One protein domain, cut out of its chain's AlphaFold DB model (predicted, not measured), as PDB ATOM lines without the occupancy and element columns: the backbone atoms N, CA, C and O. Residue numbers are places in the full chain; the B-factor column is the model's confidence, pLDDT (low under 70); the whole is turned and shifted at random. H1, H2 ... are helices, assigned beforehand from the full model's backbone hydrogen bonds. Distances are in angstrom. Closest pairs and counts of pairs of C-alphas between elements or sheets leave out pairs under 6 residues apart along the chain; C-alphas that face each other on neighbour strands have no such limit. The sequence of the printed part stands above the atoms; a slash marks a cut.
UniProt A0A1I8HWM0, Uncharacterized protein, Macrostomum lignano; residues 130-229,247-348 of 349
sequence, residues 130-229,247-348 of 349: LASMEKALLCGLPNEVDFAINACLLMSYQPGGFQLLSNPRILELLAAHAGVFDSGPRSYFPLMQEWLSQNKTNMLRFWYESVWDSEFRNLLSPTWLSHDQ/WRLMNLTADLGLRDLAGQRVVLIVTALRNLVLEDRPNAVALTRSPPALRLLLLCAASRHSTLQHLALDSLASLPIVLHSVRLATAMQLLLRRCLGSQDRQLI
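What this domain is: This is residues 130 to 229 and 247 to 348 of the 349 residues of an uncharacterized protein of Macrostomum lignano (UniProt A0A1I8HWM0). A curved row of four helices side by side, H1, H2, H7 and H10, makes one wall of this compact body, and H3 and H9 fill its hollow side, with H9 nearest the middle of the whole and packed on H10 at a steep tilt. H6 and one part of H11 pack on H9, H4 and H5 lie at the margin, and the loop of residues 249 to 255 sticks out. The printed part has 202 residues with twelve named helices, H1 to H12 in chain order, and no named strand: all helix. It is compact, with a radius of gyration of the C-alphas of 16.2 A and spans of 47 by 42 by 36 A.

Where its parts are: Find C-alpha 261 at (139.232, 176.115, 152.294); from there H7, the longest helix, runs 27.4 A to C-alpha 279 at (135.738, 196.138, 133.920). Before it look for H1 at residues 130 to 139, H2 at 142 to 156, 21.1 A long, H3 at 168 to 177, H4 at 189 to 198, H5 at 203 to 210 and H6 at 214 to 220. After it come H8 at 281 to 288, H9 at 291 to 301, H10 at 306 to 318, 18.4 A long, H11 at 326 to 340, 20.8 A long, and H12 at 345 to 348, ending at C-alpha 348, (123.290, 177.390, 126.797).

How they stand to each other: Start at H7: it touches H2, with closest C-alphas Leu 153 and Ala 272 at 4.5 A, a shallow tilt of 24 degrees, the same way. H7 also touches H10, Arg 274 to Ser 315 at 5.0 A between C-alphas, at 26 degrees. H1, H2, H3 and H7 form an up and down bundle, each helix running against the one before; H1 and H2 are a hairpin, with C-alphas 136 and 144 5.1 A apart. The hub, H9, touches H3, H6, H8, H10 and H11, H8 only at the corner; the closest C-alphas of H9 and H10, Ala 301 and Gln 309, are 4.2 A apart. H5 only just touches H7, with 3 pairs of C-alphas within 8 A. H4 touches no helix but is near H1. H12 touches H11 only at the corner. Every O i to N i+4 pair is within hydrogen-bond range in H1, H2, H3, H5 and H7 to H11; H4 has 4 of 6, H6 has 1 of 3 but 4 of 4 O i to N i+3 pairs, and H12 is too short for such a pair.

The domain as a whole: The two C-alphas farthest apart, Gly 160 and Leu 249, are 48.3 A apart. Residues 230 to 246 are not printed, and C-alphas 229 and 247 stand 34.2 A apart across the cut. The links H2 to H3 and H3 to H4 are long. Look for low pLDDT in 40 residues, among them 222 to 229 and 247 to 259; the mean of the printed part is 78.6.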
ATOM      1  N   LEU A 130     150.283 196.539 145.773       77.06
ATOM      2  CA  LEU A 130     150.669 195.446 144.884       77.06
ATOM      3  C   LEU A 130     151.977 194.739 145.249       77.06
ATOM      4  O   LEU A 130     152.024 193.513 145.206       77.06
ATOM      5  N   ALA A 131     153.037 195.465 145.604       80.31
ATOM      6  CA  ALA A 131     154.304 194.854 146.005       80.31
ATOM      7  C   ALA A 131     154.174 194.131 147.353       80.31
ATOM      8  O   ALA A 131     154.797 193.090 147.563       80.31
ATOM      9  N   SER A 132     153.347 194.664 148.258       83.12
ATOM     10  CA  SER A 132     153.010 193.981 149.510       83.12
ATOM     11  C   SER A 132     152.195 192.716 149.242       83.12
ATOM     12  O   SER A 132     152.512 191.658 149.781       83.12
ATOM     13  N   MET A 133     151.197 192.797 148.357       86.19
ATOM     14  CA  MET A 133     150.367 191.660 147.959       86.19
ATOM     15  C   MET A 133     151.177 190.556 147.263       86.19
ATOM     16  O   MET A 133     151.004 189.381 147.571       86.19
ATOM     17  N   GLU A 134     152.105 190.912 146.371       88.38
ATOM     18  CA  GLU A 134     153.003 189.947 145.726       88.38
ATOM     19  C   GLU A 134     153.847 189.196 146.767       88.38
ATOM     20  O   GLU A 134     153.935 187.970 146.728       88.38
ATOM     21  N   LYS A 135     154.426 189.913 147.738       88.44
ATOM     22  CA  LYS A 135     155.221 189.302 148.815       88.44
ATOM     23  C   LYS A 135     154.379 188.410 149.729       88.44
ATOM     24  O   LYS A 135     154.859 187.346 150.118       88.44
ATOM     25  N   ALA A 136     153.147 188.813 150.032       91.12
ATOM     26  CA  ALA A 136     152.196 188.018 150.807       91.12
ATOM     27  C   ALA A 136     151.813 186.711 150.084       91.12
ATOM     28  O   ALA A 136     151.764 185.646 150.695       91.12
ATOM     29  N   LEU A 137     151.632 186.750 148.759       90.50
ATOM     30  CA  LEU A 137     151.407 185.537 147.967       90.50
ATOM     31  C   LEU A 137     152.665 184.661 147.874       90.50
ATOM     32  O   LEU A 137     152.555 183.438 147.898       90.50
ATOM     33  N   LEU A 138     153.858 185.252 147.784       90.56
ATOM     34  CA  LEU A 138     155.117 184.501 147.715       90.56
ATOM     35  C   LEU A 138     155.447 183.774 149.021       90.56
ATOM     36  O   LEU A 138     155.934 182.643 148.976       90.56
ATOM     37  N   CYS A 139     155.195 184.400 150.177       88.69
ATOM     38  CA  CYS A 139     155.545 183.811 151.469       88.69
ATOM     39  C   CYS A 139     154.723 182.556 151.792       88.69
ATOM     40  O   CYS A 139     155.214 181.689 152.508       88.69
ATOM     41  N   GLY A 140     153.508 182.437 151.244       84.75
ATOM     42  CA  GLY A 140     152.685 181.231 151.355       84.75
ATOM     43  C   GLY A 140     152.005 181.016 152.707       84.75
ATOM     44  O   GLY A 140     151.308 180.011 152.867       84.75
ATOM     45  N   LEU A 141     152.160 181.949 153.652       87.81
ATOM     46  CA  LEU A 141     151.544 181.872 154.975       87.81
ATOM     47  C   LEU A 141     150.012 181.968 154.852       87.81
ATOM     48  O   LEU A 141     149.536 182.907 154.214       87.81
ATOM     49  N   PRO A 142     149.225 181.080 155.495       85.56
ATOM     50  CA  PRO A 142     147.774 181.015 155.300       85.56
ATOM     51  C   PRO A 142     147.067 182.369 155.445       85.56
ATOM     52  O   PRO A 142     146.344 182.789 154.546       85.56
ATOM     53  N   ASN A 143     147.358 183.096 156.529       88.62
ATOM     54  CA  ASN A 143     146.740 184.396 156.809       88.62
ATOM     55  C   ASN A 143     147.136 185.477 155.788       88.62
ATOM     56  O   ASN A 143     146.314 186.324 155.453       88.62
ATOM     57  N   GLU A 144     148.375 185.448 155.291       91.38
ATOM     58  CA  GLU A 144     148.887 186.422 154.316       91.38
ATOM     59  C   GLU A 144     148.337 186.150 152.915       91.38
ATOM     60  O   GLU A 144     147.955 187.073 152.199       91.38
ATOM     61  N   VAL A 145     148.239 184.873 152.538       90.31
ATOM     62  CA  VAL A 145     147.623 184.452 151.276       90.31
ATOM     63  C   VAL A 145     146.146 184.840 151.261       90.31
ATOM     64  O   VAL A 145     145.675 185.415 150.280       90.31
ATOM     65  N   ASP A 146     145.421 184.591 152.351       89.88
ATOM     66  CA  ASP A 146     144.004 184.943 152.444       89.88
ATOM     67  C   ASP A 146     143.809 186.471 152.460       89.88
ATOM     68  O   ASP A 146     142.918 186.987 151.781       89.88
ATOM     69  N   PHE A 147     144.671 187.217 153.163       90.25
ATOM     70  CA  PHE A 147     144.700 188.681 153.099       90.25
ATOM     71  C   PHE A 147     144.913 189.178 151.662       90.25
ATOM     72  O   PHE A 147     144.140 190.006 151.179       90.25
ATOM     73  N   ALA A 148     145.908 188.640 150.955       91.56
ATOM     74  CA  ALA A 148     146.238 189.035 149.591       91.56
ATOM     75  C   ALA A 148     145.098 188.749 148.600       91.56
ATOM     76  O   ALA A 148     144.766 189.599 147.774       91.56
ATOM     77  N   ILE A 149     144.460 187.580 148.698       91.50
ATOM     78  CA  ILE A 149     143.333 187.208 147.830       91.50
ATOM     79  C   ILE A 149     142.118 188.101 148.104       91.50
ATOM     80  O   ILE A 149     141.496 188.594 147.163       91.50
ATOM     81  N   ASN A 150     141.803 188.367 149.374       91.50
ATOM     82  CA  ASN A 150     140.696 189.250 149.742       91.50
ATOM     83  C   ASN A 150     140.951 190.706 149.324       91.50
ATOM     84  O   ASN A 150     140.037 191.374 148.839       91.50
ATOM     85  N   ALA A 151     142.188 191.188 149.453       89.56
ATOM     86  CA  ALA A 151     142.588 192.500 148.953       89.56
ATOM     87  C   ALA A 151     142.450 192.577 147.425       89.56
ATOM     88  O   ALA A 151     141.879 193.537 146.909       89.56
ATOM     89  N   CYS A 152     142.890 191.541 146.700       88.88
ATOM     90  CA  CYS A 152     142.720 191.442 145.249       88.88
ATOM     91  C   CYS A 152     141.241 191.499 144.847       88.88
ATOM     92  O   CYS A 152     140.868 192.261 143.952       88.88
ATOM     93  N   LEU A 153     140.386 190.760 145.557       91.19
ATOM     94  CA  LEU A 153     138.947 190.794 145.341       91.19
ATOM     95  C   LEU A 153     138.372 192.196 145.587       91.19
ATOM     96  O   LEU A 153     137.632 192.696 144.745       91.19
ATOM     97  N   LEU A 154     138.732 192.865 146.684       90.12
ATOM     98  CA  LEU A 154     138.241 194.213 146.984       90.12
ATOM     99  C   LEU A 154     138.670 195.235 145.919       90.12
ATOM    100  O   LEU A 154     137.846 196.027 145.461       90.12
ATOM    101  N   MET A 155     139.933 195.187 145.491       86.06
ATOM    102  CA  MET A 155     140.456 196.045 144.424       86.06
ATOM    103  C   MET A 155     139.778 195.775 143.077       86.06
ATOM    104  O   MET A 155     139.637 196.696 142.279       86.06
ATOM    105  N   SER A 156     139.327 194.539 142.829       87.69
ATOM    106  CA  SER A 156     138.619 194.181 141.594       87.69
ATOM    107  C   SER A 156     137.234 194.822 141.459       87.69
ATOM    108  O   SER A 156     136.719 194.915 140.352       87.69
ATOM    109  N   TYR A 157     136.629 195.267 142.567       87.75
ATOM    110  CA  TYR A 157     135.319 195.931 142.565       87.75
ATOM    111  C   TYR A 157     135.395 197.450 142.366       87.75
ATOM    112  O   TYR A 157     134.362 198.089 142.167       87.75
ATOM    113  N   GLN A 158     136.579 198.053 142.480       84.50
ATOM    114  CA  GLN A 158     136.737 199.499 142.342       84.50
ATOM    115  C   GLN A 158     136.949 199.877 140.864       84.50
ATOM    116  O   GLN A 158     137.761 199.237 140.195       84.50
ATOM    117  N   PRO A 159     136.267 200.919 140.345       67.75
ATOM    118  CA  PRO A 159     136.445 201.357 138.962       67.75
ATOM    119  C   PRO A 159     137.853 201.933 138.763       67.75
ATOM    120  O   PRO A 159     138.284 202.798 139.530       67.75
ATOM    121  N   GLY A 160     138.569 201.457 137.738       64.44
ATOM    122  CA  GLY A 160     139.998 201.742 137.552       64.44
ATOM    123  C   GLY A 160     140.899 200.985 138.533       64.44
ATOM    124  O   GLY A 160     141.944 201.505 138.926       64.44
ATOM    125  N   GLY A 161     140.452 199.804 138.966       63.78
ATOM    126  CA  GLY A 161     141.121 198.946 139.936       63.78
ATOM    127  C   GLY A 161     142.468 198.384 139.469       63.78
ATOM    128  O   GLY A 161     143.213 198.974 138.687       63.78
ATOM    129  N   PHE A 162     142.826 197.217 140.000       73.00
ATOM    130  CA  PHE A 162     144.143 196.621 139.783       73.00
ATOM    131  C   PHE A 162     144.437 196.348 138.294       73.00
ATOM    132  O   PHE A 162     143.787 195.528 137.649       73.00
ATOM    133  N   GLN A 163     145.472 196.996 137.753       74.75
ATOM    134  CA  GLN A 163     145.955 196.727 136.399       74.75
ATOM    135  C   GLN A 163     146.903 195.521 136.399       74.75
ATOM    136  O   GLN A 163     148.054 195.610 136.830       74.75
ATOM    137  N   LEU A 164     146.443 194.398 135.840       76.12
ATOM    138  CA  LEU A 164     147.222 193.156 135.724       76.12
ATOM    139  C   LEU A 164     148.497 193.336 134.880       76.12
ATOM    140  O   LEU A 164     149.476 192.617 135.065       76.12
ATOM    141  N   LEU A 165     148.508 194.320 133.974       70.06
ATOM    142  CA  LEU A 165     149.678 194.677 133.162       70.06
ATOM    143  C   LEU A 165     150.820 195.288 133.975       70.06
ATOM    144  O   LEU A 165     151.979 195.102 133.607       70.06
ATOM    145  N   SER A 166     150.513 196.002 135.061       73.75
ATOM    146  CA  SER A 166     151.531 196.627 135.910       73.75
ATOM    147  C   SER A 166     152.342 195.584 136.669       73.75
ATOM    148  O   SER A 166     153.530 195.784 136.914       73.75
ATOM    149  N   ASN A 167     151.720 194.454 137.020       76.31
ATOM    150  CA  ASN A 167     152.417 193.340 137.641       76.31
ATOM    151  C   ASN A 167     151.802 191.984 137.238       76.31
ATOM    152  O   ASN A 167     150.914 191.473 137.928       76.31
ATOM    153  N   PRO A 168     152.305 191.357 136.156       81.81
ATOM    154  CA  PRO A 168     151.785 190.078 135.674       81.81
ATOM    155  C   PRO A 168     152.088 188.909 136.626       81.81
ATOM    156  O   PRO A 168     151.446 187.864 136.535       81.81
ATOM    157  N   ARG A 169     153.032 189.069 137.568       86.50
ATOM    158  CA  ARG A 169     153.407 188.007 138.515       86.50
ATOM    159  C   ARG A 169     152.285 187.675 139.483       86.50
ATOM    160  O   ARG A 169     152.136 186.515 139.845       86.50
ATOM    161  N   ILE A 170     151.470 188.661 139.861       88.94
ATOM    162  CA  ILE A 170     150.307 188.435 140.730       88.94
ATOM    163  C   ILE A 170     149.346 187.441 140.075       88.94
ATOM    164  O   ILE A 170     148.862 186.537 140.745       88.94
ATOM    165  N   LEU A 171     149.119 187.546 138.764       89.25
ATOM    166  CA  LEU A 171     148.253 186.619 138.039       89.25
ATOM    167  C   LEU A 171     148.805 185.185 138.046       89.25
ATOM    168  O   LEU A 171     148.065 184.237 138.305       89.25
ATOM    169  N   GLU A 172     150.110 185.031 137.802       89.25
ATOM    170  CA  GLU A 172     150.794 183.734 137.867       89.25
ATOM    171  C   GLU A 172     150.744 183.141 139.291       89.25
ATOM    172  O   GLU A 172     150.505 181.946 139.450       89.25
ATOM    173  N   LEU A 173     150.915 183.970 140.329       90.69
ATOM    174  CA  LEU A 173     150.852 183.562 141.736       90.69
ATOM    175  C   LEU A 173     149.439 183.166 142.168       90.69
ATOM    176  O   LEU A 173     149.274 182.150 142.836       90.69
ATOM    177  N   LEU A 174     148.412 183.921 141.768       91.38
ATOM    178  CA  LEU A 174     147.014 183.568 142.026       91.38
ATOM    179  C   LEU A 174     146.665 182.221 141.376       91.38
ATOM    180  O   LEU A 174     146.061 181.367 142.021       91.38
ATOM    181  N   ALA A 175     147.104 181.988 140.135       90.19
ATOM    182  CA  ALA A 175     146.924 180.697 139.476       90.19
ATOM    183  C   ALA A 175     147.698 179.563 140.179       90.19
ATOM    184  O   ALA A 175     147.154 178.471 140.354       90.19
ATOM    185  N   ALA A 176     148.916 179.832 140.656       89.06
ATOM    186  CA  ALA A 176     149.721 178.870 141.409       89.06
ATOM    187  C   ALA A 176     149.079 178.497 142.760       89.06
ATOM    188  O   ALA A 176     149.050 177.321 143.122       89.06
ATOM    189  N   HIS A 177     148.479 179.460 143.471       87.62
ATOM    190  CA  HIS A 177     147.687 179.209 144.688       87.62
ATOM    191  C   HIS A 177     146.383 178.455 144.412       87.62
ATOM    192  O   HIS A 177     145.882 177.759 145.295       87.62
ATOM    193  N   ALA A 178     145.864 178.542 143.185       88.44
ATOM    194  CA  ALA A 178     144.805 177.681 142.662       88.44
ATOM    195  C   ALA A 178     145.330 176.343 142.100       88.44
ATOM    196  O   ALA A 178     144.549 175.561 141.564       88.44
ATOM    197  N   GLY A 179     146.618 176.021 142.261       83.38
ATOM    198  CA  GLY A 179     147.210 174.726 141.903       83.38
ATOM    199  C   GLY A 179     147.541 174.555 140.419       83.38
ATOM    200  O   GLY A 179     147.826 173.439 139.990       83.38
ATOM    201  N   VAL A 180     147.503 175.635 139.633       87.12
ATOM    202  CA  VAL A 180     147.843 175.630 138.206       87.12
ATOM    203  C   VAL A 180     149.189 176.319 138.008       87.12
ATOM    204  O   VAL A 180     149.312 177.535 138.148       87.12
ATOM    205  N   PHE A 181     150.206 175.536 137.651       84.38
ATOM    206  CA  PHE A 181     151.588 176.007 137.525       84.38
ATOM    207  C   PHE A 181     152.015 176.133 136.071       84.38
ATOM    208  O   PHE A 181     151.553 175.378 135.214       84.38
ATOM    209  N   ASP A 182     152.903 177.082 135.785       81.00
ATOM    210  CA  ASP A 182     153.540 177.235 134.475       81.00
ATOM    211  C   ASP A 182     154.719 176.260 134.274       81.00
ATOM    212  O   ASP A 182     155.292 175.785 135.251       81.00
ATOM    213  N   SER A 183     155.086 175.969 133.018       71.19
ATOM    214  CA  SER A 183     156.226 175.088 132.660       71.19
ATOM    215  C   SER A 183     157.580 175.790 132.631       71.19
ATOM    216  O   SER A 183     158.607 175.144 132.436       71.19
ATOM    217  N   GLY A 184     157.605 177.117 132.745       72.94
ATOM    218  CA  GLY A 184     158.836 177.878 132.577       72.94
ATOM    219  C   GLY A 184     159.852 177.683 133.714       72.94
ATOM    220  O   GLY A 184     159.497 177.288 134.826       72.94
ATOM    221  N   PRO A 185     161.118 178.082 133.495       66.00
ATOM    222  CA  PRO A 185     162.132 178.152 134.553       66.00
ATOM    223  C   PRO A 185     161.783 179.163 135.661       66.00
ATOM    224  O   PRO A 185     162.369 179.122 136.737       66.00
ATOM    225  N   ARG A 186     160.818 180.066 135.419       71.81
ATOM    226  CA  ARG A 186     160.231 180.969 136.426       71.81
ATOM    227  C   ARG A 186     159.002 180.374 137.133       71.81
ATOM    228  O   ARG A 186     158.226 181.121 137.720       71.81
ATOM    229  N   SER A 187     158.769 179.069 137.021       79.88
ATOM    230  CA  SER A 187     157.596 178.437 137.620       79.88
ATOM    231  C   SER A 187     157.669 178.442 139.145       79.88
ATOM    232  O   SER A 187     158.719 178.245 139.753       79.88
ATOM    233  N   TYR A 188     156.511 178.617 139.775       83.06
ATOM    234  CA  TYR A 188     156.363 178.524 141.229       83.06
ATOM    235  C   TYR A 188     156.178 177.076 141.713       83.06
ATOM    236  O   TYR A 188     155.878 176.852 142.881       83.06
ATOM    237  N   PHE A 189     156.365 176.082 140.837       79.69
ATOM    238  CA  PHE A 189     156.202 174.668 141.179       79.69
ATOM    239  C   PHE A 189     157.085 174.220 142.363       79.69
ATOM    240  O   PHE A 189     156.557 173.551 143.249       79.69
ATOM    241  N   PRO A 190     158.364 174.640 142.488       80.12
ATOM    242  CA  PRO A 190     159.174 174.296 143.662       80.12
ATOM    243  C   PRO A 190     158.611 174.846 144.982       80.12
ATOM    244  O   PRO A 190     158.770 174.221 146.027       80.12
ATOM    245  N   LEU A 191     157.916 175.990 144.942       80.88
ATOM    246  CA  LEU A 191     157.283 176.582 146.126       80.88
ATOM    247  C   LEU A 191     156.032 175.818 146.562       80.88
ATOM    248  O   LEU A 191     155.634 175.929 147.717       80.88
ATOM    249  N   MET A 192     155.437 175.006 145.682       75.88
ATOM    250  CA  MET A 192     154.246 174.220 146.002       75.88
ATOM    251  C   MET A 192     154.471 173.321 147.220       75.88
ATOM    252  O   MET A 192     153.591 173.225 148.071       75.88
ATOM    253  N   GLN A 193     155.639 172.681 147.327       71.31
ATOM    254  CA  GLN A 193     155.946 171.792 148.450       71.31
ATOM    255  C   GLN A 193     156.019 172.553 149.780       71.31
ATOM    256  O   GLN A 193     155.516 172.069 150.794       71.31
ATOM    257  N   GLU A 194     156.594 173.755 149.765       77.88
ATOM    258  CA  GLU A 194     156.662 174.630 150.935       77.88
ATOM    259  C   GLU A 194     155.269 175.160 151.304       77.88
ATOM    260  O   GLU A 194     154.861 175.129 152.461       77.88
ATOM    261  N   TRP A 195     154.470 175.559 150.318       82.19
ATOM    262  CA  TRP A 195     153.100 176.002 150.565       82.19
ATOM    263  C   TRP A 195     152.197 174.878 151.064       82.19
ATOM    264  O   TRP A 195     151.331 175.152 151.883       82.19
ATOM    265  N   LEU A 196     152.390 173.636 150.616       73.69
ATOM    266  CA  LEU A 196     151.672 172.453 151.113       73.69
ATOM    267  C   LEU A 196     152.069 172.084 152.548       73.69
ATOM    268  O   LEU A 196     151.260 171.513 153.273       73.69
ATOM    269  N   SER A 197     153.306 172.369 152.965       73.44
ATOM    270  CA  SER A 197     153.738 172.118 154.344       73.44
ATOM    271  C   SER A 197     153.103 173.123 155.315       73.44
ATOM    272  O   SER A 197     152.732 172.765 156.434       73.44
ATOM    273  N   GLN A 198     152.927 174.367 154.860       72.44
ATOM    274  CA  GLN A 198     152.375 175.472 155.644       72.44
ATOM    275  C   GLN A 198     150.842 175.555 155.573       72.44
ATOM    276  O   GLN A 198     150.188 175.903 156.561       72.44
ATOM    277  N   ASN A 199     150.251 175.219 154.424       66.12
ATOM    278  CA  ASN A 199     148.812 175.230 154.191       66.12
ATOM    279  C   ASN A 199     148.250 173.811 154.234       66.12
ATOM    280  O   ASN A 199     148.706 172.914 153.539       66.12
ATOM    281  N   LYS A 200     147.157 173.621 154.972       64.44
ATOM    282  CA  LYS A 200     146.444 172.333 155.021       64.44
ATOM    283  C   LYS A 200     145.620 172.037 153.755       64.44
ATOM    284  O   LYS A 200     144.843 171.087 153.749       64.44
ATOM    285  N   THR A 201     145.736 172.852 152.706       69.12
ATOM    286  CA  THR A 201     144.912 172.763 151.497       69.12
ATOM    287  C   THR A 201     145.635 171.986 150.402       69.12
ATOM    288  O   THR A 201     146.679 172.393 149.900       69.12
ATOM    289  N   ASN A 202     145.059 170.856 149.989       75.50
ATOM    290  CA  ASN A 202     145.570 170.086 148.861       75.50
ATOM    291  C   ASN A 202     144.778 170.437 147.597       75.50
ATOM    292  O   ASN A 202     143.714 169.878 147.329       75.50
ATOM    293  N   MET A 203     145.312 171.378 146.820       79.94
ATOM    294  CA  MET A 203     144.636 171.877 145.625       79.94
ATOM    295  C   MET A 203     144.555 170.831 144.504       79.94
ATOM    296  O   MET A 203     143.572 170.779 143.771       79.94
ATOM    297  N   LEU A 204     145.540 169.931 144.410       78.06
ATOM    298  CA  LEU A 204     145.491 168.814 143.464       78.06
ATOM    299  C   LEU A 204     144.310 167.894 143.789       78.06
ATOM    300  O   LEU A 204     143.511 167.587 142.906       78.06
ATOM    301  N   ARG A 205     144.141 167.521 145.064       77.56
ATOM    302  CA  ARG A 205     142.987 166.737 145.526       77.56
ATOM    303  C   ARG A 205     141.665 167.399 145.134       77.56
ATOM    304  O   ARG A 205     140.812 166.726 144.557       77.56
ATOM    305  N   PHE A 206     141.533 168.705 145.378       83.00
ATOM    306  CA  PHE A 206     140.347 169.472 144.992       83.00
ATOM    307  C   PHE A 206     140.021 169.316 143.498       83.00
ATOM    308  O   PHE A 206     138.876 169.023 143.150       83.00
ATOM    309  N   TRP A 207     141.008 169.441 142.606       84.44
ATOM    310  CA  TRP A 207     140.774 169.321 141.164       84.44
ATOM    311  C   TRP A 207     140.430 167.903 140.709       84.44
ATOM    312  O   TRP A 207     139.545 167.741 139.869       84.44
ATOM    313  N   TYR A 208     141.052 166.873 141.290       79.81
ATOM    314  CA  TYR A 208     140.715 165.476 140.986       79.81
ATOM    315  C   TYR A 208     139.288 165.100 141.407       79.81
ATOM    316  O   TYR A 208     138.658 164.268 140.750       79.81
ATOM    317  N   GLU A 209     138.777 165.688 142.490       78.31
ATOM    318  CA  GLU A 209     137.393 165.502 142.942       78.31
ATOM    319  C   GLU A 209     136.403 166.377 142.152       78.31
ATOM    320  O   GLU A 209     135.266 165.965 141.903       78.31
ATOM    321  N   SER A 210     136.831 167.575 141.741       81.81
ATOM    322  CA  SER A 210     135.977 168.570 141.083       81.81
ATOM    323  C   SER A 210     135.826 168.363 139.578       81.81
ATOM    324  O   SER A 210     134.771 168.688 139.041       81.81
ATOM    325  N   VAL A 211     136.843 167.843 138.886       83.06
ATOM    326  CA  VAL A 211     136.843 167.643 137.426       83.06
ATOM    327  C   VAL A 211     136.826 166.146 137.128       83.06
ATOM    328  O   VAL A 211     137.722 165.416 137.554       83.06
ATOM    329  N   TRP A 212     135.813 165.667 136.404       68.31
ATOM    330  CA  TRP A 212     135.670 164.241 136.064       68.31
ATOM    331  C   TRP A 212     136.362 163.843 134.762       68.31
ATOM    332  O   TRP A 212     136.862 162.726 134.656       68.31
ATOM    333  N   ASP A 213     136.442 164.764 133.809       78.38
ATOM    334  CA  ASP A 213     136.974 164.494 132.478       78.38
ATOM    335  C   ASP A 213     138.505 164.429 132.499       78.38
ATOM    336  O   ASP A 213     139.183 165.361 132.943       78.38
ATOM    337  N   SER A 214     139.058 163.338 131.972       75.00
ATOM    338  CA  SER A 214     140.507 163.131 131.861       75.00
ATOM    339  C   SER A 214     141.183 164.196 130.992       75.00
ATOM    340  O   SER A 214     142.257 164.677 131.338       75.00
ATOM    341  N   GLU A 215     140.527 164.640 129.916       74.00
ATOM    342  CA  GLU A 215     141.058 165.669 129.014       74.00
ATOM    343  C   GLU A 215     141.248 167.024 129.709       74.00
ATOM    344  O   GLU A 215     142.251 167.700 129.479       74.00
ATOM    345  N   PHE A 216     140.333 167.405 130.606       79.19
ATOM    346  CA  PHE A 216     140.451 168.642 131.382       79.19
ATOM    347  C   PHE A 216     141.410 168.491 132.567       79.19
ATOM    348  O   PHE A 216     142.071 169.459 132.931       79.19
ATOM    349  N   ARG A 217     141.579 167.285 133.129       79.94
ATOM    350  CA  ARG A 217     142.635 167.023 134.129       79.94
ATOM    351  C   ARG A 217     144.036 167.211 133.552       79.94
ATOM    352  O   ARG A 217     144.916 167.678 134.268       79.94
ATOM    353  N   ASN A 218     144.229 166.963 132.257       78.38
ATOM    354  CA  ASN A 218     145.504 167.225 131.584       78.38
ATOM    355  C   ASN A 218     145.893 168.718 131.584       78.38
ATOM    356  O   ASN A 218     147.067 169.026 131.395       78.38
ATOM    357  N   LEU A 219     144.960 169.646 131.851       77.56
ATOM    358  CA  LEU A 219     145.257 171.078 132.027       77.56
ATOM    359  C   LEU A 219     146.073 171.374 133.293       77.56
ATOM    360  O   LEU A 219     146.736 172.410 133.364       77.56
ATOM    361  N   LEU A 220     146.030 170.477 134.286       78.06
ATOM    362  CA  LEU A 220     146.876 170.570 135.478       78.06
ATOM    363  C   LEU A 220     148.349 170.362 135.127       78.06
ATOM    364  O   LEU A 220     149.215 170.915 135.803       78.06
ATOM    365  N   SER A 221     148.634 169.608 134.058       72.31
ATOM    366  CA  SER A 221     149.999 169.457 133.580       72.31
ATOM    367  C   SER A 221     150.527 170.817 133.116       72.31
ATOM    368  O   SER A 221     149.894 171.483 132.283       72.31
ATOM    369  N   PRO A 222     151.695 171.251 133.617       63.12
ATOM    370  CA  PRO A 222     152.264 172.531 133.233       63.12
ATOM    371  C   PRO A 222     152.576 172.576 131.727       63.12
ATOM    372  O   PRO A 222     152.558 173.661 131.140       63.12
ATOM    373  N   THR A 223     152.841 171.432 131.079       57.69
ATOM    374  CA  THR A 223     153.280 171.329 129.668       57.69
ATOM    375  C   THR A 223     152.129 171.289 128.662       57.69
ATOM    376  O   THR A 223     152.345 171.135 127.459       57.69
ATOM    377  N   TRP A 224     150.885 171.456 129.121       62.12
ATOM    378  CA  TRP A 224     149.701 171.287 128.279       62.12
ATOM    379  C   TRP A 224     149.704 172.165 127.015       62.12
ATOM    380  O   TRP A 224     149.312 171.693 125.944       62.12
ATOM    381  N   LEU A 225     150.179 173.414 127.127       56.97
ATOM    382  CA  LEU A 225     150.200 174.378 126.019       56.97
ATOM    383  C   LEU A 225     151.447 174.252 125.122       56.97
ATOM    384  O   LEU A 225     151.390 174.657 123.967       56.97
ATOM    385  N   SER A 226     152.556 173.708 125.636       54.91
ATOM    386  CA  SER A 226     153.876 173.735 124.981       54.91
ATOM    387  C   SER A 226     154.170 172.535 124.084       54.91
ATOM    388  O   SER A 226     155.168 172.537 123.372       54.91
ATOM    389  N   HIS A 227     153.349 171.491 124.130       53.78
ATOM    390  CA  HIS A 227     153.631 170.267 123.393       53.78
ATOM    391  C   HIS A 227     153.083 170.383 121.961       53.78
ATOM    392  O   HIS A 227     151.927 170.059 121.667       53.78
ATOM    393  N   ASP A 228     153.934 170.858 121.056       38.28
ATOM    394  CA  ASP A 228     153.760 170.635 119.621       38.28
ATOM    395  C   ASP A 228     153.743 169.124 119.341       38.28
ATOM    396  O   ASP A 228     154.350 168.322 120.052       38.28
ATOM    397  N   GLN A 229     152.956 168.709 118.354       45.81
ATOM    398  CA  GLN A 229     152.613 167.310 118.064       45.81
ATOM    399  C   GLN A 229     153.751 166.493 117.411       45.81
ATOM    400  O   GLN A 229     153.464 165.620 116.596       45.81
ATOM    401  N   TRP A 247     144.226 159.229 149.489       52.47
ATOM    402  CA  TRP A 247     143.160 160.016 150.112       52.47
ATOM    403  C   TRP A 247     141.735 159.620 149.678       52.47
ATOM    404  O   TRP A 247     140.806 159.799 150.463       52.47
ATOM    405  N   ARG A 248     141.554 159.052 148.478       50.19
ATOM    406  CA  ARG A 248     140.289 158.502 147.969       50.19
ATOM    407  C   ARG A 248     140.014 157.099 148.520       50.19
ATOM    408  O   ARG A 248     138.871 156.789 148.827       50.19
ATOM    409  N   LEU A 249     141.058 156.289 148.721       49.34
ATOM    410  CA  LEU A 249     140.955 154.967 149.355       49.34
ATOM    411  C   LEU A 249     140.607 155.063 150.853       49.34
ATOM    412  O   LEU A 249     139.928 154.193 151.390       49.34
ATOM    413  N   MET A 250     141.061 156.123 151.529       44.31
ATOM    414  CA  MET A 250     140.935 156.275 152.985       44.31
ATOM    415  C   MET A 250     139.629 156.939 153.453       44.31
ATOM    416  O   MET A 250     139.480 157.144 154.654       44.31
ATOM    417  N   ASN A 251     138.691 157.286 152.558       45.31
ATOM    418  CA  ASN A 251     137.419 157.947 152.908       45.31
ATOM    419  C   ASN A 251     137.579 159.081 153.949       45.31
ATOM    420  O   ASN A 251     136.730 159.254 154.822       45.31
ATOM    421  N   LEU A 252     138.652 159.885 153.872       47.81
ATOM    422  CA  LEU A 252     138.735 161.131 154.643       47.81
ATOM    423  C   LEU A 252     137.801 162.152 153.987       47.81
ATOM    424  O   LEU A 252     138.237 163.078 153.300       47.81
ATOM    425  N   THR A 253     136.499 161.938 154.150       46.62
ATOM    426  CA  THR A 253     135.444 162.842 153.717       46.62
ATOM    427  C   THR A 253     135.318 163.971 154.734       46.62
ATOM    428  O   THR A 253     134.429 163.959 155.581       46.62
ATOM    429  N   ALA A 254     136.243 164.927 154.690       50.69
ATOM    430  CA  ALA A 254     136.022 166.245 155.275       50.69
ATOM    431  C   ALA A 254     135.400 167.129 154.185       50.69
ATOM    432  O   ALA A 254     135.931 167.157 153.078       50.69
ATOM    433  N   ASP A 255     134.245 167.733 154.486       49.19
ATOM    434  CA  ASP A 255     133.387 168.591 153.647       49.19
ATOM    435  C   ASP A 255     133.901 168.889 152.224       49.19
ATOM    436  O   ASP A 255     134.496 169.929 151.943       49.19
ATOM    437  N   LEU A 256     133.643 167.952 151.302       54.50
ATOM    438  CA  LEU A 256     134.210 167.957 149.954       54.50
ATOM    439  C   LEU A 256     133.464 168.920 149.025       54.50
ATOM    440  O   LEU A 256     132.296 168.711 148.681       54.50
ATOM    441  N   GLY A 257     134.164 169.948 148.552       63.25
ATOM    442  CA  GLY A 257     133.706 170.851 147.496       63.25
ATOM    443  C   GLY A 257     134.043 172.307 147.795       63.25
ATOM    444  O   GLY A 257     135.009 172.606 148.485       63.25
ATOM    445  N   LEU A 258     133.205 173.236 147.328       60.00
ATOM    446  CA  LEU A 258     133.371 174.682 147.558       60.00
ATOM    447  C   LEU A 258     133.320 175.123 149.031       60.00
ATOM    448  O   LEU A 258     133.555 176.290 149.323       60.00
ATOM    449  N   ARG A 259     132.960 174.221 149.949       65.12
ATOM    450  CA  ARG A 259     132.943 174.489 151.392       65.12
ATOM    451  C   ARG A 259     134.302 174.274 152.046       65.12
ATOM    452  O   ARG A 259     134.527 174.833 153.114       65.12
ATOM    453  N   ASP A 260     135.184 173.521 151.395       79.62
ATOM    454  CA  ASP A 260     136.570 173.392 151.812       79.62
ATOM    455  C   ASP A 260     137.321 174.711 151.576       79.62
ATOM    456  O   ASP A 260     137.022 175.464 150.643       79.62
ATOM    457  N   LEU A 261     138.337 174.963 152.396       80.25
ATOM    458  CA  LEU A 261     139.232 176.115 152.294       80.25
ATOM    459  C   LEU A 261     139.850 176.217 150.891       80.25
ATOM    460  O   LEU A 261     139.976 177.314 150.349       80.25
ATOM    461  N   ALA A 262     140.179 175.077 150.270       82.25
ATOM    462  CA  ALA A 262     140.674 175.033 148.895       82.25
ATOM    463  C   ALA A 262     139.622 175.536 147.888       82.25
ATOM    464  O   ALA A 262     139.923 176.381 147.045       82.25
ATOM    465  N   GLY A 263     138.376 175.074 148.012       86.56
ATOM    466  CA  GLY A 263     137.282 175.473 147.132       86.56
ATOM    467  C   GLY A 263     136.900 176.947 147.286       86.56
ATOM    468  O   GLY A 263     136.748 177.646 146.283       86.56
ATOM    469  N   GLN A 264     136.813 177.447 148.525       88.56
ATOM    470  CA  GLN A 264     136.569 178.869 148.801       88.56
ATOM    471  C   GLN A 264     137.664 179.748 148.195       88.56
ATOM    472  O   GLN A 264     137.366 180.739 147.529       88.56
ATOM    473  N   ARG A 265     138.931 179.347 148.353       89.50
ATOM    474  CA  ARG A 265     140.078 180.055 147.781       89.50
ATOM    475  C   ARG A 265     139.979 180.165 146.259       89.50
ATOM    476  O   ARG A 265     140.120 181.262 145.726       89.50
ATOM    477  N   VAL A 266     139.693 179.061 145.565       91.75
ATOM    478  CA  VAL A 266     139.533 179.068 144.099       91.75
ATOM    479  C   VAL A 266     138.379 179.979 143.679       91.75
ATOM    480  O   VAL A 266     138.543 180.768 142.752       91.75
ATOM    481  N   VAL A 267     137.240 179.941 144.378       93.19
ATOM    482  CA  VAL A 267     136.097 180.821 144.074       93.19
ATOM    483  C   VAL A 267     136.472 182.294 144.213       93.19
ATOM    484  O   VAL A 267     136.153 183.076 143.320       93.19
ATOM    485  N   LEU A 268     137.165 182.680 145.288       93.56
ATOM    486  CA  LEU A 268     137.587 184.069 145.497       93.56
ATOM    487  C   LEU A 268     138.550 184.534 144.401       93.56
ATOM    488  O   LEU A 268     138.346 185.602 143.826       93.56
ATOM    489  N   ILE A 269     139.544 183.705 144.061       93.25
ATOM    490  CA  ILE A 269     140.506 183.997 142.990       93.25
ATOM    491  C   ILE A 269     139.775 184.193 141.659       93.25
ATOM    492  O   ILE A 269     139.948 185.217 141.002       93.25
ATOM    493  N   VAL A 270     138.927 183.242 141.265       93.62
ATOM    494  CA  VAL A 270     138.221 183.293 139.976       93.62
ATOM    495  C   VAL A 270     137.233 184.461 139.933       93.62
ATOM    496  O   VAL A 270     137.105 185.109 138.898       93.62
ATOM    497  N   THR A 271     136.584 184.789 141.054       94.12
ATOM    498  CA  THR A 271     135.696 185.961 141.148       94.12
ATOM    499  C   THR A 271     136.471 187.261 140.945       94.12
ATOM    500  O   THR A 271     136.044 188.106 140.161       94.12
ATOM    501  N   ALA A 272     137.631 187.406 141.595       91.94
ATOM    502  CA  ALA A 272     138.489 188.571 141.409       91.94
ATOM    503  C   ALA A 272     138.942 188.699 139.945       91.94
ATOM    504  O   ALA A 272     138.835 189.774 139.359       91.94
ATOM    505  N   LEU A 273     139.366 187.593 139.320       90.81
ATOM    506  CA  LEU A 273     139.758 187.580 137.908       90.81
ATOM    507  C   LEU A 273     138.599 187.961 136.980       90.81
ATOM    508  O   LEU A 273     138.789 188.796 136.099       90.81
ATOM    509  N   ARG A 274     137.401 187.408 137.202       91.69
ATOM    510  CA  ARG A 274     136.197 187.753 136.435       91.69
ATOM    511  C   ARG A 274     135.934 189.255 136.470       91.69
ATOM    512  O   ARG A 274     135.734 189.866 135.425       91.69
ATOM    513  N   ASN A 275     135.945 189.851 137.661       91.31
ATOM    514  CA  ASN A 275     135.667 191.276 137.830       91.31
ATOM    515  C   ASN A 275     136.690 192.143 137.077       91.31
ATOM    516  O   ASN A 275     136.305 193.055 136.352       91.31
ATOM    517  N   LEU A 276     137.981 191.803 137.171       87.69
ATOM    518  CA  LEU A 276     139.050 192.531 136.479       87.69
ATOM    519  C   LEU A 276     138.942 192.453 134.950       87.69
ATOM    520  O   LEU A 276     139.303 193.412 134.268       87.69
ATOM    521  N   VAL A 277     138.476 191.322 134.412       87.56
ATOM    522  CA  VAL A 277     138.285 191.129 132.964       87.56
ATOM    523  C   VAL A 277     137.068 191.899 132.452       87.56
ATOM    524  O   VAL A 277     137.123 192.455 131.355       87.56
ATOM    525  N   LEU A 278     135.981 191.934 133.228       85.88
ATOM    526  CA  LEU A 278     134.735 192.591 132.828       85.88
ATOM    527  C   LEU A 278     134.825 194.121 132.855       85.88
ATOM    528  O   LEU A 278     134.206 194.768 132.013       85.88
ATOM    529  N   GLU A 279     135.589 194.685 133.790       82.19
ATOM    530  CA  GLU A 279     135.738 196.138 133.920       82.19
ATOM    531  C   GLU A 279     136.680 196.714 132.844       82.19
ATOM    532  O   GLU A 279     136.350 197.693 132.177       82.19
ATOM    533  N   ASP A 280     137.837 196.071 132.620       79.25
ATOM    534  CA  ASP A 280     138.941 196.639 131.838       79.25
ATOM    535  C   ASP A 280     139.435 195.718 130.706       79.25
ATOM    536  O   ASP A 280     140.092 194.693 130.912       79.25
ATOM    537  N   ARG A 281     139.274 196.167 129.451       79.50
ATOM    538  CA  ARG A 281     139.866 195.507 128.267       79.50
ATOM    539  C   ARG A 281     141.377 195.222 128.352       79.50
ATOM    540  O   ARG A 281     141.781 194.150 127.895       79.50
ATOM    541  N   PRO A 282     142.249 196.115 128.866       83.00
ATOM    542  CA  PRO A 282     143.677 195.802 128.961       83.00
ATOM    543  C   PRO A 282     143.953 194.619 129.904       83.00
ATOM    544  O   PRO A 282     144.811 193.788 129.601       83.00
ATOM    545  N   ASN A 283     143.184 194.478 130.985       85.94
ATOM    546  CA  ASN A 283     143.272 193.342 131.904       85.94
ATOM    547  C   ASN A 283     142.843 192.033 131.230       85.94
ATOM    548  O   ASN A 283     143.514 191.013 131.395       85.94
ATOM    549  N   ALA A 284     141.803 192.075 130.392       84.31
ATOM    550  CA  ALA A 284     141.405 190.933 129.573       84.31
ATOM    551  C   ALA A 284     142.548 190.453 128.654       84.31
ATOM    552  O   ALA A 284     142.834 189.259 128.579       84.31
ATOM    553  N   VAL A 285     143.270 191.377 128.008       85.44
ATOM    554  CA  VAL A 285     144.447 191.048 127.176       85.44
ATOM    555  C   VAL A 285     145.618 190.527 128.018       85.44
ATOM    556  O   VAL A 285     146.362 189.653 127.574       85.44
ATOM    557  N   ALA A 286     145.804 191.037 129.236       84.19
ATOM    558  CA  ALA A 286     146.823 190.529 130.152       84.19
ATOM    559  C   ALA A 286     146.554 189.062 130.525       84.19
ATOM    560  O   ALA A 286     147.477 188.247 130.531       84.19
ATOM    561  N   LEU A 287     145.285 188.716 130.763       86.50
ATOM    562  CA  LEU A 287     144.884 187.358 131.114       86.50
ATOM    563  C   LEU A 287     145.079 186.391 129.942       86.50
ATOM    564  O   LEU A 287     145.681 185.335 130.138       86.50
ATOM    565  N   THR A 288     144.692 186.767 128.715       83.62
ATOM    566  CA  THR A 288     144.909 185.909 127.530       83.62
ATOM    567  C   THR A 288     146.382 185.649 127.226       83.62
ATOM    568  O   THR A 288     146.717 184.616 126.652       83.62
ATOM    569  N   ARG A 289     147.281 186.553 127.631       85.00
ATOM    570  CA  ARG A 289     148.733 186.356 127.504       85.00
ATOM    571  C   ARG A 289     149.305 185.363 128.509       85.00
ATOM    572  O   ARG A 289     150.427 184.915 128.309       85.00
ATOM    573  N   SER A 290     148.573 185.029 129.571       86.00
ATOM    574  CA  SER A 290     149.038 184.124 130.622       86.00
ATOM    575  C   SER A 290     148.471 182.700 130.443       86.00
ATOM    576  O   SER A 290     147.281 182.459 130.671       86.00
ATOM    577  N   PRO A 291     149.310 181.707 130.085       85.06
ATOM    578  CA  PRO A 291     148.899 180.306 130.010       85.06
ATOM    579  C   PRO A 291     148.282 179.725 131.296       85.06
ATOM    580  O   PRO A 291     147.309 178.976 131.177       85.06
ATOM    581  N   PRO A 292     148.798 179.996 132.517       86.06
ATOM    582  CA  PRO A 292     148.240 179.388 133.725       86.06
ATOM    583  C   PRO A 292     146.848 179.931 134.071       86.06
ATOM    584  O   PRO A 292     145.998 179.154 134.498       86.06
ATOM    585  N   ALA A 293     146.557 181.214 133.817       88.50
ATOM    586  CA  ALA A 293     145.223 181.760 134.075       88.50
ATOM    587  C   ALA A 293     144.180 181.214 133.091       88.50
ATOM    588  O   ALA A 293     143.076 180.864 133.499       88.50
ATOM    589  N   LEU A 294     144.535 181.068 131.808       87.50
ATOM    590  CA  LEU A 294     143.652 180.429 130.826       87.50
ATOM    591  C   LEU A 294     143.360 178.969 131.189       87.50
ATOM    592  O   LEU A 294     142.205 178.550 131.154       87.50
ATOM    593  N   ARG A 295     144.384 178.202 131.587       87.56
ATOM    594  CA  ARG A 295     144.198 176.820 132.055       87.56
ATOM    595  C   ARG A 295     143.309 176.758 133.289       87.56
ATOM    596  O   ARG A 295     142.410 175.924 133.323       87.56
ATOM    597  N   LEU A 296     143.498 177.664 134.249       90.69
ATOM    598  CA  LEU A 296     142.636 177.770 135.425       90.69
ATOM    599  C   LEU A 296     141.173 178.022 135.037       90.69
ATOM    600  O   LEU A 296     140.294 177.320 135.530       90.69
ATOM    601  N   LEU A 297     140.896 178.972 134.139       89.69
ATOM    602  CA  LEU A 297     139.528 179.253 133.692       89.69
ATOM    603  C   LEU A 297     138.903 178.055 132.964       89.69
ATOM    604  O   LEU A 297     137.764 177.697 133.252       89.69
ATOM    605  N   LEU A 298     139.641 177.386 132.074       87.94
ATOM    606  CA  LEU A 298     139.156 176.183 131.384       87.94
ATOM    607  C   LEU A 298     138.865 175.034 132.364       87.94
ATOM    608  O   LEU A 298     137.852 174.347 132.241       87.94
ATOM    609  N   LEU A 299     139.719 174.858 133.371       88.44
ATOM    610  CA  LEU A 299     139.549 173.867 134.433       88.44
ATOM    611  C   LEU A 299     138.322 174.184 135.311       88.44
ATOM    612  O   LEU A 299     137.555 173.286 135.653       88.44
ATOM    613  N   CYS A 300     138.090 175.465 135.619       89.38
ATOM    614  CA  CYS A 300     136.895 175.928 136.331       89.38
ATOM    615  C   CYS A 300     135.616 175.714 135.507       89.38
ATOM    616  O   CYS A 300     134.611 175.261 136.058       89.38
ATOM    617  N   ALA A 301     135.663 175.964 134.195       86.62
ATOM    618  CA  ALA A 301     134.553 175.713 133.275       86.62
ATOM    619  C   ALA A 301     134.205 174.216 133.167       86.62
ATOM    620  O   ALA A 301     133.041 173.862 133.000       86.62
ATOM    621  N   ALA A 302     135.193 173.330 133.319       84.94
ATOM    622  CA  ALA A 302     135.002 171.878 133.339       84.94
ATOM    623  C   ALA A 302     134.675 171.296 134.730       84.94
ATOM    624  O   ALA A 302     134.440 170.089 134.862       84.94
ATOM    625  N   SER A 303     134.676 172.121 135.781       86.56
ATOM    626  CA  SER A 303     134.416 171.667 137.152       86.56
ATOM    627  C   SER A 303     132.971 171.194 137.333       86.56
ATOM    628  O   SER A 303     132.088 171.556 136.569       86.56
ATOM    629  N   ARG A 304     132.689 170.390 138.361       82.94
ATOM    630  CA  ARG A 304     131.328 169.959 138.733       82.94
ATOM    631  C   ARG A 304     130.489 171.083 139.348       82.94
ATOM    632  O   ARG A 304     129.269 170.977 139.424       82.94
ATOM    633  N   HIS A 305     131.137 172.124 139.858       85.31
ATOM    634  CA  HIS A 305     130.482 173.160 140.640       85.31
ATOM    635  C   HIS A 305     129.947 174.268 139.731       85.31
ATOM    636  O   HIS A 305     130.731 175.020 139.156       85.31
ATOM    637  N   SER A 306     128.622 174.420 139.668       83.12
ATOM    638  CA  SER A 306     127.954 175.426 138.827       83.12
ATOM    639  C   SER A 306     128.465 176.849 139.072       83.12
ATOM    640  O   SER A 306     128.684 177.592 138.125       83.12
ATOM    641  N   THR A 307     128.768 177.223 140.320       88.69
ATOM    642  CA  THR A 307     129.343 178.542 140.634       88.69
ATOM    643  C   THR A 307     130.668 178.790 139.909       88.69
ATOM    644  O   THR A 307     130.844 179.846 139.308       88.69
ATOM    645  N   LEU A 308     131.592 177.823 139.925       88.50
ATOM    646  CA  LEU A 308     132.880 177.952 139.234       88.50
ATOM    647  C   LEU A 308     132.709 177.924 137.720       88.50
ATOM    648  O   LEU A 308     133.363 178.701 137.029       88.50
ATOM    649  N   GLN A 309     131.807 177.074 137.220       88.19
ATOM    650  CA  GLN A 309     131.474 177.035 135.800       88.19
ATOM    651  C   GLN A 309     130.979 178.400 135.314       88.19
ATOM    652  O   GLN A 309     131.506 178.927 134.341       88.19
ATOM    653  N   HIS A 310     130.015 179.002 136.016       87.62
ATOM    654  CA  HIS A 310     129.406 180.268 135.611       87.62
ATOM    655  C   HIS A 310     130.425 181.413 135.650       87.62
ATOM    656  O   HIS A 310     130.532 182.172 134.691       87.62
ATOM    657  N   LEU A 311     131.222 181.509 136.723       90.19
ATOM    658  CA  LEU A 311     132.267 182.530 136.832       90.19
ATOM    659  C   LEU A 311     133.313 182.401 135.716       90.19
ATOM    660  O   LEU A 311     133.756 183.406 135.155       90.19
ATOM    661  N   ALA A 312     133.703 181.168 135.392       88.81
ATOM    662  CA  ALA A 312     134.703 180.900 134.374       88.81
ATOM    663  C   ALA A 312     134.187 181.147 132.957       88.81
ATOM    664  O   ALA A 312     134.899 181.759 132.170       88.81
ATOM    665  N   LEU A 313     132.969 180.712 132.630       87.19
ATOM    666  CA  LEU A 313     132.380 180.911 131.303       87.19
ATOM    667  C   LEU A 313     132.158 182.390 130.995       87.19
ATOM    668  O   LEU A 313     132.489 182.833 129.900       87.19
ATOM    669  N   ASP A 314     131.694 183.163 131.972       87.75
ATOM    670  CA  ASP A 314     131.517 184.609 131.825       87.75
ATOM    671  C   ASP A 314     132.865 185.336 131.646       87.75
ATOM    672  O   ASP A 314     133.037 186.206 130.786       87.75
ATOM    673  N   SER A 315     133.886 184.891 132.388       87.56
ATOM    674  CA  SER A 315     135.260 185.358 132.175       87.56
ATOM    675  C   SER A 315     135.760 184.985 130.776       87.56
ATOM    676  O   SER A 315     136.289 185.828 130.071       87.56
ATOM    677  N   LEU A 316     135.575 183.742 130.326       86.88
ATOM    678  CA  LEU A 316     136.032 183.279 129.010       86.88
ATOM    679  C   LEU A 316     135.321 183.995 127.854       86.88
ATOM    680  O   LEU A 316     135.967 184.295 126.852       86.88
ATOM    681  N   ALA A 317     134.028 184.293 127.995       84.69
ATOM    682  CA  ALA A 317     133.234 184.998 126.991       84.69
ATOM    683  C   ALA A 317     133.690 186.451 126.783       84.69
ATOM    684  O   ALA A 317     133.576 186.988 125.681       84.69
ATOM    685  N   SER A 318     134.223 187.083 127.829       85.31
ATOM    686  CA  SER A 318     134.713 188.465 127.788       85.31
ATOM    687  C   SER A 318     136.173 188.591 127.338       85.31
ATOM    688  O   SER A 318     136.621 189.685 126.982       85.31
ATOM    689  N   LEU A 319     136.927 187.488 127.289       84.50
ATOM    690  CA  LEU A 319     138.314 187.505 126.836       84.50
ATOM    691  C   LEU A 319     138.414 187.632 125.305       84.50
ATOM    692  O   LEU A 319     137.755 186.891 124.572       84.50
ATOM    693  N   PRO A 320     139.323 188.480 124.784       76.56
ATOM    694  CA  PRO A 320     139.661 188.507 123.364       76.56
ATOM    695  C   PRO A 320     140.568 187.312 123.025       76.56
ATOM    696  O   PRO A 320     141.761 187.469 122.751       76.56
ATOM    697  N   ILE A 321     140.027 186.094 123.117       67.62
ATOM    698  CA  ILE A 321     140.771 184.862 122.851       67.62
ATOM    699  C   ILE A 321     140.977 184.745 121.346       67.62
ATOM    700  O   ILE A 321     140.055 184.457 120.586       67.62
ATOM    701  N   VAL A 322     142.221 184.916 120.915       63.59
ATOM    702  CA  VAL A 322     142.631 184.508 119.576       63.59
ATOM    703  C   VAL A 322     143.146 183.076 119.682       63.59
ATOM    704  O   VAL A 322     144.153 182.813 120.348       63.59
ATOM    705  N   LEU A 323     142.421 182.145 119.059       62.41
ATOM    706  CA  LEU A 323     142.711 180.710 119.041       62.41
ATOM    707  C   LEU A 323     143.984 180.421 118.225       62.41
ATOM    708  O   LEU A 323     143.912 179.977 117.086       62.41
ATOM    709  N   HIS A 324     145.158 180.692 118.791       60.56
ATOM    710  CA  HIS A 324     146.434 180.383 118.133       60.56
ATOM    711  C   HIS A 324     146.843 178.914 118.311       60.56
ATOM    712  O   HIS A 324     147.530 178.360 117.460       60.56
ATOM    713  N   SER A 325     146.426 178.274 119.410       67.81
ATOM    714  CA  SER A 325     146.774 176.884 119.720       67.81
ATOM    715  C   SER A 325     145.627 175.933 119.384       67.81
ATOM    716  O   SER A 325     144.499 176.118 119.849       67.81
ATOM    717  N   VAL A 326     145.940 174.867 118.640       71.06
ATOM    718  CA  VAL A 326     144.997 173.793 118.285       71.06
ATOM    719  C   VAL A 326     144.403 173.148 119.540       71.06
ATOM    720  O   VAL A 326     143.205 172.894 119.581       71.06
ATOM    721  N   ARG A 327     145.205 172.959 120.597       71.25
ATOM    722  CA  ARG A 327     144.763 172.337 121.860       71.25
ATOM    723  C   ARG A 327     143.761 173.196 122.627       71.25
ATOM    724  O   ARG A 327     142.821 172.683 123.230       71.25
ATOM    725  N   LEU A 328     143.949 174.514 122.589       72.50
ATOM    726  CA  LEU A 328     143.019 175.461 123.193       72.50
ATOM    727  C   LEU A 328     141.707 175.500 122.407       72.50
ATOM    728  O   LEU A 328     140.637 175.453 123.009       72.50
ATOM    729  N   ALA A 329     141.784 175.482 121.074       74.44
ATOM    730  CA  ALA A 329     140.604 175.374 120.224       74.44
ATOM    731  C   ALA A 329     139.829 174.069 120.476       74.44
ATOM    732  O   ALA A 329     138.611 174.117 120.637       74.44
ATOM    733  N   THR A 330     140.505 172.919 120.589       76.88
ATOM    734  CA  THR A 330     139.844 171.641 120.899       76.88
ATOM    735  C   THR A 330     139.229 171.638 122.294       76.88
ATOM    736  O   THR A 330     138.084 171.224 122.442       76.88
ATOM    737  N   ALA A 331     139.924 172.161 123.311       75.50
ATOM    738  CA  ALA A 331     139.380 172.255 124.667       75.50
ATOM    739  C   ALA A 331     138.140 173.159 124.726       75.50
ATOM    740  O   ALA A 331     137.135 172.790 125.330       75.50
ATOM    741  N   MET A 332     138.162 174.305 124.040       78.31
ATOM    742  CA  MET A 332     136.990 175.178 123.932       78.31
ATOM    743  C   MET A 332     135.843 174.514 123.163       78.31
ATOM    744  O   MET A 332     134.694 174.630 123.574       78.31
ATOM    745  N   GLN A 333     136.123 173.771 122.088       79.94
ATOM    746  CA  GLN A 333     135.096 173.010 121.365       79.94
ATOM    747  C   GLN A 333     134.457 171.921 122.235       79.94
ATOM    748  O   GLN A 333     133.243 171.728 122.177       79.94
ATOM    749  N   LEU A 334     135.249 171.221 123.049       78.88
ATOM    750  CA  LEU A 334     134.756 170.219 123.995       78.88
ATOM    751  C   LEU A 334     133.897 170.858 125.090       78.88
ATOM    752  O   LEU A 334     132.802 170.364 125.364       78.88
ATOM    753  N   LEU A 335     134.333 171.996 125.644       79.62
ATOM    754  CA  LEU A 335     133.529 172.782 126.587       79.62
ATOM    755  C   LEU A 335     132.207 173.223 125.963       79.62
ATOM    756  O   LEU A 335     131.162 173.034 126.575       79.62
ATOM    757  N   LEU A 336     132.226 173.751 124.736       79.81
ATOM    758  CA  LEU A 336     131.017 174.183 124.033       79.81
ATOM    759  C   LEU A 336     130.054 173.020 123.790       79.81
ATOM    760  O   LEU A 336     128.864 173.147 124.063       79.81
ATOM    761  N   ARG A 337     130.553 171.862 123.339       80.38
ATOM    762  CA  ARG A 337     129.728 170.651 123.178       80.38
ATOM    763  C   ARG A 337     129.074 170.238 124.495       80.38
ATOM    764  O   ARG A 337     127.903 169.868 124.499       80.38
ATOM    765  N   ARG A 338     129.808 170.331 125.605       76.38
ATOM    766  CA  ARG A 338     129.300 170.019 126.944       76.38
ATOM    767  C   ARG A 338     128.264 171.036 127.427       76.38
ATOM    768  O   ARG A 338     127.240 170.627 127.963       76.38
ATOM    769  N   CYS A 339     128.494 172.330 127.206       72.94
ATOM    770  CA  CYS A 339     127.554 173.391 127.578       72.94
ATOM    771  C   CYS A 339     126.245 173.283 126.781       72.94
ATOM    772  O   CYS A 339     125.170 173.324 127.368       72.94
ATOM    773  N   LEU A 340     126.331 173.025 125.470       72.56
ATOM    774  CA  LEU A 340     125.171 172.804 124.597       72.56
ATOM    775  C   LEU A 340     124.395 171.520 124.930       72.56
ATOM    776  O   LEU A 340     123.198 171.444 124.672       72.56
ATOM    777  N   GLY A 341     125.072 170.507 125.476       71.12
ATOM    778  CA  GLY A 341     124.443 169.277 125.961       71.12
ATOM    779  C   GLY A 341     123.870 169.384 127.378       71.12
ATOM    780  O   GLY A 341     123.203 168.450 127.826       71.12
ATOM    781  N   SER A 342     124.135 170.480 128.095       72.56
ATOM    782  CA  SER A 342     123.618 170.684 129.447       72.56
ATOM    783  C   SER A 342     122.128 171.018 129.421       72.56
ATOM    784  O   SER A 342     121.638 171.661 128.499       72.56
ATOM    785  N   GLN A 343     121.396 170.601 130.455       62.97
ATOM    786  CA  GLN A 343     119.989 170.977 130.639       62.97
ATOM    787  C   GLN A 343     119.833 172.366 131.281       62.97
ATOM    788  O   GLN A 343     118.729 172.910 131.326       62.97
ATOM    789  N   ASP A 344     120.930 172.955 131.763       68.94
ATOM    790  CA  ASP A 344     120.917 174.264 132.403       68.94
ATOM    791  C   ASP A 344     120.858 175.385 131.366       68.94
ATOM    792  O   ASP A 344     121.822 175.675 130.659       68.94
ATOM    793  N   ARG A 345     119.723 176.088 131.335       67.44
ATOM    794  CA  ARG A 345     119.476 177.211 130.415       67.44
ATOM    795  C   ARG A 345     120.563 178.291 130.469       67.44
ATOM    796  O   ARG A 345     120.843 178.900 129.447       67.44
ATOM    797  N   GLN A 346     121.153 178.533 131.639       66.31
ATOM    798  CA  GLN A 346     122.199 179.549 131.823       66.31
ATOM    799  C   GLN A 346     123.552 179.160 131.214       66.31
ATOM    800  O   GLN A 346     124.373 180.038 131.009       66.31
ATOM    801  N   LEU A 347     123.785 177.873 130.937       63.28
ATOM    802  CA  LEU A 347     124.998 177.403 130.262       63.28
ATOM    803  C   LEU A 347     124.850 177.392 128.732       63.28
ATOM    804  O   LEU A 347     125.846 177.313 128.021       63.28
ATOM    805  N   ILE A 348     123.610 177.421 128.232       61.62
ATOM    806  CA  ILE A 348     123.290 177.390 126.797       61.62
ATOM    807  C   ILE A 348     123.273 178.800 126.192       61.62
ATOM    808  O   ILE A 348     123.624 178.966 125.024       61.62
TER     809      ILE A 348